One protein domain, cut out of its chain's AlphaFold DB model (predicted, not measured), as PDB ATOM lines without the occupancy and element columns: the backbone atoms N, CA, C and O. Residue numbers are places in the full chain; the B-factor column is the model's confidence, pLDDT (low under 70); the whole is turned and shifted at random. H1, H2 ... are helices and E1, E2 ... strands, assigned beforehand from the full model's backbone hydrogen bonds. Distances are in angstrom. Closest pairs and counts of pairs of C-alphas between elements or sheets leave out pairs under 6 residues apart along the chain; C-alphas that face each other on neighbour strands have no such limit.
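This is residues 57 to 126 of the 142 residues of an uncharacterized protein of Clavibacter michiganensis subsp. sepedonicus (strain ATCC 33113 / DSM 20744 / JCM 9667 / LMG 2889 / C-1) (UniProt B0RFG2). A long two-stranded hairpin, E1 and E2, runs along the longest axis, with helix H1 packed over it near its open end, at residues such as Ile 100 and Val 119. A second helix, H2, lies beyond that open end, at the far end of the model from the hairpin's turn at Gly 111, and residues 87 to 92, of which 87 to 90 belong to H2, stand free. The printed part has 70 residues, with two named helices followed by two named strands, in the order H1, H2, E1, E2; the sheet is E1 - E2, antiparallel, and the class is mixed, helices and strands. The whole is loose, with a radius of gyration of the C-alphas of 14.5 A, and spans 48 by 22 by 18 A.

H1 is residues 57 to 68, 16.6 A from first to last C-alpha, and begins with C-alpha 57 at (-49.916, 53.223, -29.425). H2 is residues 79 to 90, 16.8 A long, with C-alpha 90 at (-52.419, 46.062, -8.992). E1 is residues 100 to 109, 26.6 A long, and bends by 56 degrees at residue 106. E2 is residues 112 to 121, 28.4 A long, and ends with C-alpha 121 at (-45.782, 39.770, -30.204).

E1 and E2 form a hairpin of antiparallel neighbours, with 159 degrees between their N-to-C directions. N 101 and O 120 are 2.9 A apart and N 114 and O 107 are 2.8 A apart, both within hydrogen-bond range. The C-alphas of Ile 100 and Ile 121 face each other at 4.7 A. The closest C-alphas of H1 and E1 are those of Glu 60 and Ile 100, 6.1 A apart. The closest of H1 and E2 are those of Ala 63 and Val 119, 7.8 A apart. H1 and H2 are apart, and so are H2 and E2. In H1 and H2 every O i to N i+4 pair is within hydrogen-bond range. Outside the named strands, residues 75 to 76 pair with residues 124 to 125, antiparallel.

The outline is a rod, and the two C-alphas farthest apart, those of Val 90 and Gly 111, are 48.9 A apart. The printed part runs from residue 57 to residue 126 with no cut. The link from E1 to E2 is tight, with 2 residues; those from H1 to H2, with 10 residues, and from H2 to E1, with 9, are short, and no link is long. The mean pLDDT of the printed part is 86.3; that of H2 is 76, and residue 85 is the one printed residue under 70.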
ATOM      1  N   GLY A  57     -49.389  53.524 -30.760       92.31
ATOM      2  CA  GLY A  57     -49.916  53.223 -29.425       92.31
ATOM      3  C   GLY A  57     -51.417  52.890 -29.385       92.31
ATOM      4  O   GLY A  57     -51.892  52.293 -28.419       92.31
ATOM      5  N   VAL A  58     -52.201  53.269 -30.405       93.69
ATOM      6  CA  VAL A  58     -53.590  52.799 -30.560       93.69
ATOM      7  C   VAL A  58     -53.590  51.361 -31.064       93.69
ATOM      8  O   VAL A  58     -54.312  50.533 -30.508       93.69
ATOM      9  N   VAL A  59     -52.762  51.057 -32.065       93.56
ATOM     10  CA  VAL A  59     -52.610  49.701 -32.602       93.56
ATOM     11  C   VAL A  59     -52.138  48.746 -31.510       93.56
ATOM     12  O   VAL A  59     -52.765  47.709 -31.325       93.56
ATOM     13  N   GLU A  60     -51.119  49.113 -30.730       93.50
ATOM     14  CA  GLU A  60     -50.608  48.317 -29.608       93.50
ATOM     15  C   GLU A  60     -51.721  47.958 -28.619       93.50
ATOM     16  O   GLU A  60     -51.911  46.792 -28.282       93.50
ATOM     17  N   LYS A  61     -52.512  48.951 -28.192       91.88
ATOM     18  CA  LYS A  61     -53.616  48.738 -27.245       91.88
ATOM     19  C   LYS A  61     -54.694  47.833 -27.817       91.88
ATOM     20  O   LYS A  61     -55.201  46.968 -27.105       91.88
ATOM     21  N   VAL A  62     -55.084  48.050 -29.072       93.69
ATOM     22  CA  VAL A  62     -56.110  47.232 -29.731       93.69
ATOM     23  C   VAL A  62     -55.600  45.806 -29.916       93.69
ATOM     24  O   VAL A  62     -56.320  44.868 -29.583       93.69
ATOM     25  N   ALA A  63     -54.352  45.635 -30.350       93.81
ATOM     26  CA  ALA A  63     -53.705  44.338 -30.489       93.81
ATOM     27  C   ALA A  63     -53.621  43.600 -29.147       93.81
ATOM     28  O   ALA A  63     -53.967  42.423 -29.080       93.81
ATOM     29  N   GLY A  64     -53.249  44.277 -28.056       91.25
ATOM     30  CA  GLY A  64     -53.162  43.651 -26.737       91.25
ATOM     31  C   GLY A  64     -54.515  43.297 -26.139       91.25
ATOM     32  O   GLY A  64     -54.645  42.261 -25.485       91.25
ATOM     33  N   ILE A  65     -55.547  44.103 -26.405       91.69
ATOM     34  CA  ILE A  65     -56.930  43.740 -26.075       91.69
ATOM     35  C   ILE A  65     -57.348  42.505 -26.876       91.69
ATOM     36  O   ILE A  65     -57.846  41.550 -26.285       91.69
ATOM     37  N   ALA A  66     -57.129  42.503 -28.192       93.62
ATOM     38  CA  ALA A  66     -57.521  41.410 -29.077       93.62
ATOM     39  C   ALA A  66     -56.815  40.095 -28.714       93.62
ATOM     40  O   ALA A  66     -57.460  39.057 -28.597       93.62
ATOM     41  N   ALA A  67     -55.511  40.137 -28.450       91.44
ATOM     42  CA  ALA A  67     -54.741  38.963 -28.059       91.44
ATOM     43  C   ALA A  67     -55.252  38.337 -26.747       91.44
ATOM     44  O   ALA A  67     -55.372  37.118 -26.657       91.44
ATOM     45  N   ARG A  68     -55.632  39.150 -25.750       88.81
ATOM     46  CA  ARG A  68     -56.180  38.675 -24.462       88.81
ATOM     47  C   ARG A  68     -57.630  38.174 -24.541       88.81
ATOM     48  O   ARG A  68     -58.112  37.588 -23.578       88.81
ATOM     49  N   GLN A  69     -58.343  38.400 -25.649       91.69
ATOM     50  CA  GLN A  69     -59.673  37.808 -25.867       91.69
ATOM     51  C   GLN A  69     -59.599  36.319 -26.222       91.69
ATOM     52  O   GLN A  69     -60.606  35.618 -26.124       91.69
ATOM     53  N   VAL A  70     -58.425  35.827 -26.625       90.69
ATOM     54  CA  VAL A  70     -58.218  34.412 -26.924       90.69
ATOM     55  C   VAL A  70     -58.138  33.620 -25.609       90.69
ATOM     56  O   VAL A  70     -57.292  33.926 -24.765       90.69
ATOM     57  N   PRO A  71     -58.985  32.591 -25.407       87.62
ATOM     58  CA  PRO A  71     -58.918  31.748 -24.218       87.62
ATOM     59  C   PRO A  71     -57.523  31.144 -24.022       87.62
ATOM     60  O   PRO A  71     -56.918  30.640 -24.965       87.62
ATOM     61  N   GLY A  72     -57.025  31.183 -22.787       85.38
ATOM     62  CA  GLY A  72     -55.686  30.700 -22.435       85.38
ATOM     63  C   GLY A  72     -54.589  31.768 -22.486       85.38
ATOM     64  O   GLY A  72     -53.554  31.569 -21.861       85.38
ATOM     65  N   VAL A  73     -54.812  32.925 -23.121       89.06
ATOM     66  CA  VAL A  73     -53.854  34.044 -23.090       89.06
ATOM     67  C   VAL A  73     -54.012  34.821 -21.782       89.06
ATOM     68  O   VAL A  73     -54.960  35.585 -21.616       89.06
ATOM     69  N   HIS A  74     -53.080  34.640 -20.842       85.06
ATOM     70  CA  HIS A  74     -53.098  35.380 -19.577       85.06
ATOM     71  C   HIS A  74     -52.410  36.742 -19.718       85.06
ATOM     72  O   HIS A  74     -52.995  37.771 -19.387       85.06
ATOM     73  N   ASP A  75     -51.181  36.757 -20.250       87.50
ATOM     74  CA  ASP A  75     -50.363  37.964 -20.426       87.50
ATOM     75  C   ASP A  75     -49.426  37.872 -21.638       87.50
ATOM     76  O   ASP A  75     -49.124  36.788 -22.132       87.50
ATOM     77  N   LEU A  76     -48.917  39.026 -22.079       88.56
ATOM     78  CA  LEU A  76     -47.990  39.176 -23.207       88.56
ATOM     79  C   LEU A  76     -46.650  39.778 -22.753       88.56
ATOM     80  O   LEU A  76     -46.581  40.426 -21.707       88.56
ATOM     81  N   GLY A  77     -45.594  39.568 -23.542       85.12
ATOM     82  CA  GLY A  77     -44.260  40.159 -23.341       85.12
ATOM     83  C   GLY A  77     -43.307  39.314 -22.506       85.12
ATOM     84  O   GLY A  77     -43.715  38.360 -21.884       85.12
ATOM     85  N   ASN A  78     -42.012  39.618 -22.473       83.44
ATOM     86  CA  ASN A  78     -41.060  38.781 -21.727       83.44
ATOM     87  C   ASN A  78     -41.301  38.799 -20.193       83.44
ATOM     88  O   ASN A  78     -41.961  39.691 -19.657       83.44
ATOM     89  N   GLY A  79     -40.739  37.828 -19.461       76.81
ATOM     90  CA  GLY A  79     -40.956  37.669 -18.012       76.81
ATOM     91  C   GLY A  79     -40.654  38.913 -17.159       76.81
ATOM     92  O   GLY A  79     -41.349  39.160 -16.175       76.81
ATOM     93  N   ALA A  80     -39.688  39.748 -17.561       76.69
ATOM     94  CA  ALA A  80     -39.380  41.003 -16.871       76.69
ATOM     95  C   ALA A  80     -40.428  42.096 -17.154       76.69
ATOM     96  O   ALA A  80     -40.902  42.755 -16.227       76.69
ATOM     97  N   ALA A  81     -40.843  42.251 -18.415       76.50
ATOM     98  CA  ALA A  81     -41.909  43.170 -18.811       76.50
ATOM     99  C   ALA A  81     -43.241  42.806 -18.131       76.50
ATOM    100  O   ALA A  81     -43.965  43.688 -17.668       76.50
ATOM    101  N   ARG A  82     -43.522  41.505 -17.981       77.94
ATOM    102  CA  ARG A  82     -44.681  40.999 -17.233       77.94
ATOM    103  C   ARG A  82     -44.587  41.279 -15.738       77.94
ATOM    104  O   ARG A  82     -45.575  41.710 -15.157       77.94
ATOM    105  N   ALA A  83     -43.426  41.082 -15.111       76.69
ATOM    106  CA  ALA A  83     -43.254  41.339 -13.679       76.69
ATOM    107  C   ALA A  83     -43.494  42.818 -13.323       76.69
ATOM    108  O   ALA A  83     -44.213  43.123 -12.371       76.69
ATOM    109  N   VAL A  84     -42.968  43.745 -14.132       77.06
ATOM    110  CA  VAL A  84     -43.231  45.187 -13.976       77.06
ATOM    111  C   VAL A  84     -44.699  45.512 -14.278       77.06
ATOM    112  O   VAL A  84     -45.325  46.297 -13.561       77.06
ATOM    113  N   GLY A  85     -45.274  44.878 -15.304       67.94
ATOM    114  CA  GLY A  85     -46.686  45.012 -15.659       67.94
ATOM    115  C   GLY A  85     -47.645  44.521 -14.568       67.94
ATOM    116  O   GLY A  85     -48.665  45.160 -14.330       67.94
ATOM    117  N   ALA A  86     -47.307  43.448 -13.851       74.94
ATOM    118  CA  ALA A  86     -48.130  42.894 -12.776       74.94
ATOM    119  C   ALA A  86     -48.274  43.876 -11.605       74.94
ATOM    120  O   ALA A  86     -49.374  44.069 -11.090       74.94
ATOM    121  N   ILE A  87     -47.190  44.568 -11.242       78.75
ATOM    122  CA  ILE A  87     -47.210  45.604 -10.197       78.75
ATOM    123  C   ILE A  87     -48.060  46.803 -10.647       78.75
ATOM    124  O   ILE A  87     -48.848  47.336  -9.866       78.75
ATOM    125  N   ARG A  88     -47.958  47.201 -11.923       76.06
ATOM    126  CA  ARG A  88     -48.800  48.265 -12.504       76.06
ATOM    127  C   ARG A  88     -50.282  47.875 -12.563       76.06
ATOM    128  O   ARG A  88     -51.147  48.714 -12.320       76.06
ATOM    129  N   ASN A  89     -50.585  46.601 -12.805       71.69
ATOM    130  CA  ASN A  89     -51.958  46.101 -12.844       71.69
ATOM    131  C   ASN A  89     -52.639  46.178 -11.465       71.69
ATOM    132  O   ASN A  89     -53.817  46.518 -11.387       71.69
ATOM    133  N   VAL A  90     -51.897  45.951 -10.372       75.25
ATOM    134  CA  VAL A  90     -52.419  46.062  -8.992       75.25
ATOM    135  C   VAL A  90     -52.896  47.481  -8.663       75.25
ATOM    136  O   VAL A  90     -53.869  47.644  -7.932       75.25
ATOM    137  N   ILE A  91     -52.269  48.509  -9.242       81.44
ATOM    138  CA  ILE A  91     -52.679  49.916  -9.077       81.44
ATOM    139  C   ILE A  91     -53.701  50.376 -10.133       81.44
ATOM    140  O   ILE A  91     -53.949  51.571 -10.282       81.44
ATOM    141  N   GLY A  92     -54.292  49.443 -10.888       71.25
ATOM    142  CA  GLY A  92     -55.318  49.723 -11.897       71.25
ATOM    143  C   GLY A  92     -54.785  50.299 -13.213       71.25
ATOM    144  O   GLY A  92     -55.573  50.680 -14.078       71.25
ATOM    145  N   GLN A  93     -53.464  50.356 -13.403       74.50
ATOM    146  CA  GLN A  93     -52.855  50.717 -14.681       74.50
ATOM    147  C   GLN A  93     -52.659  49.451 -15.510       74.50
ATOM    148  O   GLN A  93     -51.645  48.760 -15.411       74.50
ATOM    149  N   GLN A  94     -53.660  49.137 -16.331       72.44
ATOM    150  CA  GLN A  94     -53.532  48.072 -17.317       72.44
ATOM    151  C   GLN A  94     -52.650  48.563 -18.457       72.44
ATOM    152  O   GLN A  94     -53.109  49.274 -19.352       72.44
ATOM    153  N   ASP A  95     -51.379  48.178 -18.419       73.69
ATOM    154  CA  ASP A  95     -50.548  48.219 -19.612       73.69
ATOM    155  C   ASP A  95     -51.222  47.292 -20.636       73.69
ATOM    156  O   ASP A  95     -51.581  46.163 -20.291       73.69
ATOM    157  N   ARG A  96     -51.549  47.793 -21.828       80.75
ATOM    158  CA  ARG A  96     -52.201  47.001 -22.890       80.75
ATOM    159  C   ARG A  96     -51.371  46.935 -24.169       80.75
ATOM    160  O   ARG A  96     -51.843  46.360 -25.138       80.75
ATOM    161  N   GLY A  97     -50.172  47.520 -24.163       80.12
ATOM    162  CA  GLY A  97     -49.193  47.426 -25.252       80.12
ATOM    163  C   GLY A  97     -47.951  46.611 -24.880       80.12
ATOM    164  O   GLY A  97     -47.057  46.429 -25.698       80.12
ATOM    165  N   GLN A  98     -47.860  46.103 -23.651       87.69
ATOM    166  CA  GLN A  98     -46.692  45.363 -23.193       87.69
ATOM    167  C   GLN A  98     -46.463  44.096 -24.023       87.69
ATOM    168  O   GLN A  98     -47.364  43.280 -24.214       87.69
ATOM    169  N   GLY A  99     -45.223  43.917 -24.483       87.94
ATOM    170  CA  GLY A  99     -44.844  42.762 -25.297       87.94
ATOM    171  C   GLY A  99     -45.329  42.803 -26.741       87.94
ATOM    172  O   GLY A  99     -45.277  41.766 -27.403       87.94
ATOM    173  N   ILE A 100     -45.814  43.956 -27.200       92.12
ATOM    174  CA  ILE A 100     -46.294  44.185 -28.558       92.12
ATOM    175  C   ILE A 100     -45.434  45.287 -29.168       92.12
ATOM    176  O   ILE A 100     -45.182  46.306 -28.532       92.12
ATOM    177  N   SER A 101     -44.964  45.069 -30.387       92.31
ATOM    178  CA  SER A 101     -44.245  46.062 -31.178       92.31
ATOM    179  C   SER A 101     -45.001  46.277 -32.474       92.31
ATOM    180  O   SER A 101     -45.422  45.308 -33.109       92.31
ATOM    181  N   VAL A 102     -45.207  47.538 -32.834       95.00
ATOM    182  CA  VAL A 102     -45.958  47.919 -34.025       95.00
ATOM    183  C   VAL A 102     -45.064  48.738 -34.935       95.00
ATOM    184  O   VAL A 102     -44.397  49.665 -34.488       95.00
ATOM    185  N   GLU A 103     -45.095  48.405 -36.218       92.69
ATOM    186  CA  GLU A 103     -44.476  49.181 -37.283       92.69
ATOM    187  C   GLU A 103     -45.557  49.509 -38.316       92.69
ATOM    188  O   GLU A 103     -46.229  48.612 -38.831       92.69
ATOM    189  N   VAL A 104     -45.753  50.798 -38.594       91.62
ATOM    190  CA  VAL A 104     -46.750  51.279 -39.555       91.62
ATOM    191  C   VAL A 104     -46.038  51.868 -40.769       91.62
ATOM    192  O   VAL A 104     -45.174  52.733 -40.634       91.62
ATOM    193  N   GLY A 105     -46.408  51.398 -41.957       88.81
ATOM    194  CA  GLY A 105     -45.896  51.865 -43.242       88.81
ATOM    195  C   GLY A 105     -47.017  52.288 -44.187       88.81
ATOM    196  O   GLY A 105     -48.184  51.948 -44.001       88.81
ATOM    197  N   GLU A 106     -46.665  53.028 -45.232       89.31
ATOM    198  CA  GLU A 106     -47.581  53.404 -46.312       89.31
ATOM    199  C   GLU A 106     -47.138  52.706 -47.602       89.31
ATOM    200  O   GLU A 106     -45.963  52.734 -47.966       89.31
ATOM    201  N   THR A 107     -48.076  52.067 -48.301       90.44
ATOM    202  CA  THR A 107     -47.822  51.345 -49.552       90.44
ATOM    203  C   THR A 107     -48.931  51.595 -50.572       90.44
ATOM    204  O   THR A 107     -50.030  52.032 -50.229       90.44
ATOM    205  N   GLN A 108     -48.652  51.350 -51.853       88.69
ATOM    206  CA  GLN A 108     -49.617  51.538 -52.939       88.69
ATOM    207  C   GLN A 108     -50.013  50.189 -53.538       88.69
ATOM    208  O   GLN A 108     -49.163  49.436 -54.012       88.69
ATOM    209  N   VAL A 109     -51.315  49.901 -53.567       88.06
ATOM    210  CA  VAL A 109     -51.868  48.662 -54.131       88.06
ATOM    211  C   VAL A 109     -53.001  49.012 -55.088       88.06
ATOM    212  O   VAL A 109     -53.999  49.595 -54.685       88.06
ATOM    213  N   VAL A 110     -52.844  48.668 -56.373       90.00
ATOM    214  CA  VAL A 110     -53.860  48.862 -57.433       90.00
ATOM    215  C   VAL A 110     -54.453  50.283 -57.428       90.00
ATOM    216  O   VAL A 110     -55.662  50.489 -57.416       90.00
ATOM    217  N   GLY A 111     -53.581  51.294 -57.400       88.19
ATOM    218  CA  GLY A 111     -53.992  52.703 -57.420       88.19
ATOM    219  C   GLY A 111     -54.635  53.212 -56.123       88.19
ATOM    220  O   GLY A 111     -55.153  54.326 -56.114       88.19
ATOM    221  N   MET A 112     -54.600  52.431 -55.042       87.06
ATOM    222  CA  MET A 112     -55.058  52.828 -53.712       87.06
ATOM    223  C   MET A 112     -53.864  53.000 -52.770       87.06
ATOM    224  O   MET A 112     -52.925  52.202 -52.795       87.06
ATOM    225  N   GLU A 113     -53.916  54.028 -51.926       85.75
ATOM    226  CA  GLU A 113     -53.003  54.192 -50.796       85.75
ATOM    227  C   GLU A 113     -53.475  53.306 -49.636       85.75
ATOM    228  O   GLU A 113     -54.633  53.379 -49.220       85.75
ATOM    229  N   VAL A 114     -52.590  52.444 -49.142       89.19
ATOM    230  CA  VAL A 114     -52.866  51.463 -48.092       89.19
ATOM    231  C   VAL A 114     -51.864  51.651 -46.963       89.19
ATOM    232  O   VAL A 114     -50.664  51.770 -47.193       89.19
ATOM    233  N   THR A 115     -52.357  51.646 -45.730       89.81
ATOM    234  CA  THR A 115     -51.509  51.597 -44.539       89.81
ATOM    235  C   THR A 115     -51.192  50.141 -44.215       89.81
ATOM    236  O   THR A 115     -52.094  49.353 -43.927       89.81
ATOM    237  N   GLU A 116     -49.917  49.780 -44.272       92.25
ATOM    238  CA  GLU A 116     -49.407  48.494 -43.810       92.25
ATOM    239  C   GLU A 116     -49.134  48.575 -42.307       92.25
ATOM    240  O   GLU A 116     -48.529  49.533 -41.832       92.25
ATOM    241  N   VAL A 117     -49.588  47.579 -41.549       94.50
ATOM    242  CA  VAL A 117     -49.391  47.522 -40.099       94.50
ATOM    243  C   VAL A 117     -48.800  46.166 -39.745       94.50
ATOM    244  O   VAL A 117     -49.484  45.146 -39.820       94.50
ATOM    245  N   ASN A 118     -47.535  46.167 -39.337       95.00
ATOM    246  CA  ASN A 118     -46.832  44.991 -38.854       95.00
ATOM    247  C   ASN A 118     -46.905  44.957 -37.326       95.00
ATOM    248  O   ASN A 118     -46.479  45.892 -36.652       95.00
ATOM    249  N   VAL A 119     -47.467  43.878 -36.775       95.75
ATOM    250  CA  VAL A 119     -47.611  43.678 -35.326       95.75
ATOM    251  C   VAL A 119     -46.803  42.456 -34.913       95.75
ATOM    252  O   VAL A 119     -47.096  41.339 -35.334       95.75
ATOM    253  N   THR A 120     -45.812  42.663 -34.050       95.25
ATOM    254  CA  THR A 120     -44.975  41.601 -33.483       95.25
ATOM    255  C   THR A 120     -45.314  41.401 -32.011       95.25
ATOM    256  O   THR A 120     -45.342  42.358 -31.242       95.25
ATOM    257  N   ILE A 121     -45.539  40.150 -31.602       92.44
ATOM    258  CA  ILE A 121     -45.782  39.770 -30.204       92.44
ATOM    259  C   ILE A 121     -44.559  39.007 -29.698       92.44
ATOM    260  O   ILE A 121     -44.214  37.962 -30.241       92.44
ATOM    261  N   THR A 122     -43.895  39.529 -28.665       90.56
ATOM    262  CA  THR A 122     -42.614  38.984 -28.185       90.56
ATOM    263  C   THR A 122     -42.749  37.618 -27.509       90.56
ATOM    264  O   THR A 122     -41.868  36.784 -27.675       90.56
ATOM    265  N   ASP A 123     -43.800  37.406 -26.707       88.69
ATOM    266  CA  ASP A 123     -44.029  36.148 -25.977       88.69
ATOM    267  C   ASP A 123     -45.461  36.074 -25.408       88.69
ATOM    268  O   ASP A 123     -46.042  37.113 -25.064       88.69
ATOM    269  N   VAL A 124     -46.003  34.864 -25.212       88.75
ATOM    270  CA  VAL A 124     -47.357  34.609 -24.669       88.75
ATOM    271  C   VAL A 124     -47.275  33.759 -23.397       88.75
ATOM    272  O   VAL A 124     -46.680  32.691 -23.408       88.75
ATOM    273  N   ASN A 125     -47.890  34.215 -22.301       84.69
ATOM    274  CA  ASN A 125     -47.949  33.470 -21.043       84.69
ATOM    275  C   ASN A 125     -49.270  32.718 -20.926       84.69
ATOM    276  O   ASN A 125     -50.338  33.342 -20.878       84.69
ATOM    277  N   LEU A 126     -49.172  31.398 -20.800       83.50
ATOM    278  CA  LEU A 126     -50.305  30.519 -20.563       83.50
ATOM    279  C   LEU A 126     -50.361  30.144 -19.074       83.50
ATOM    280  O   LEU A 126     -49.331  29.875 -18.454       83.50
TER     281      LEU A 126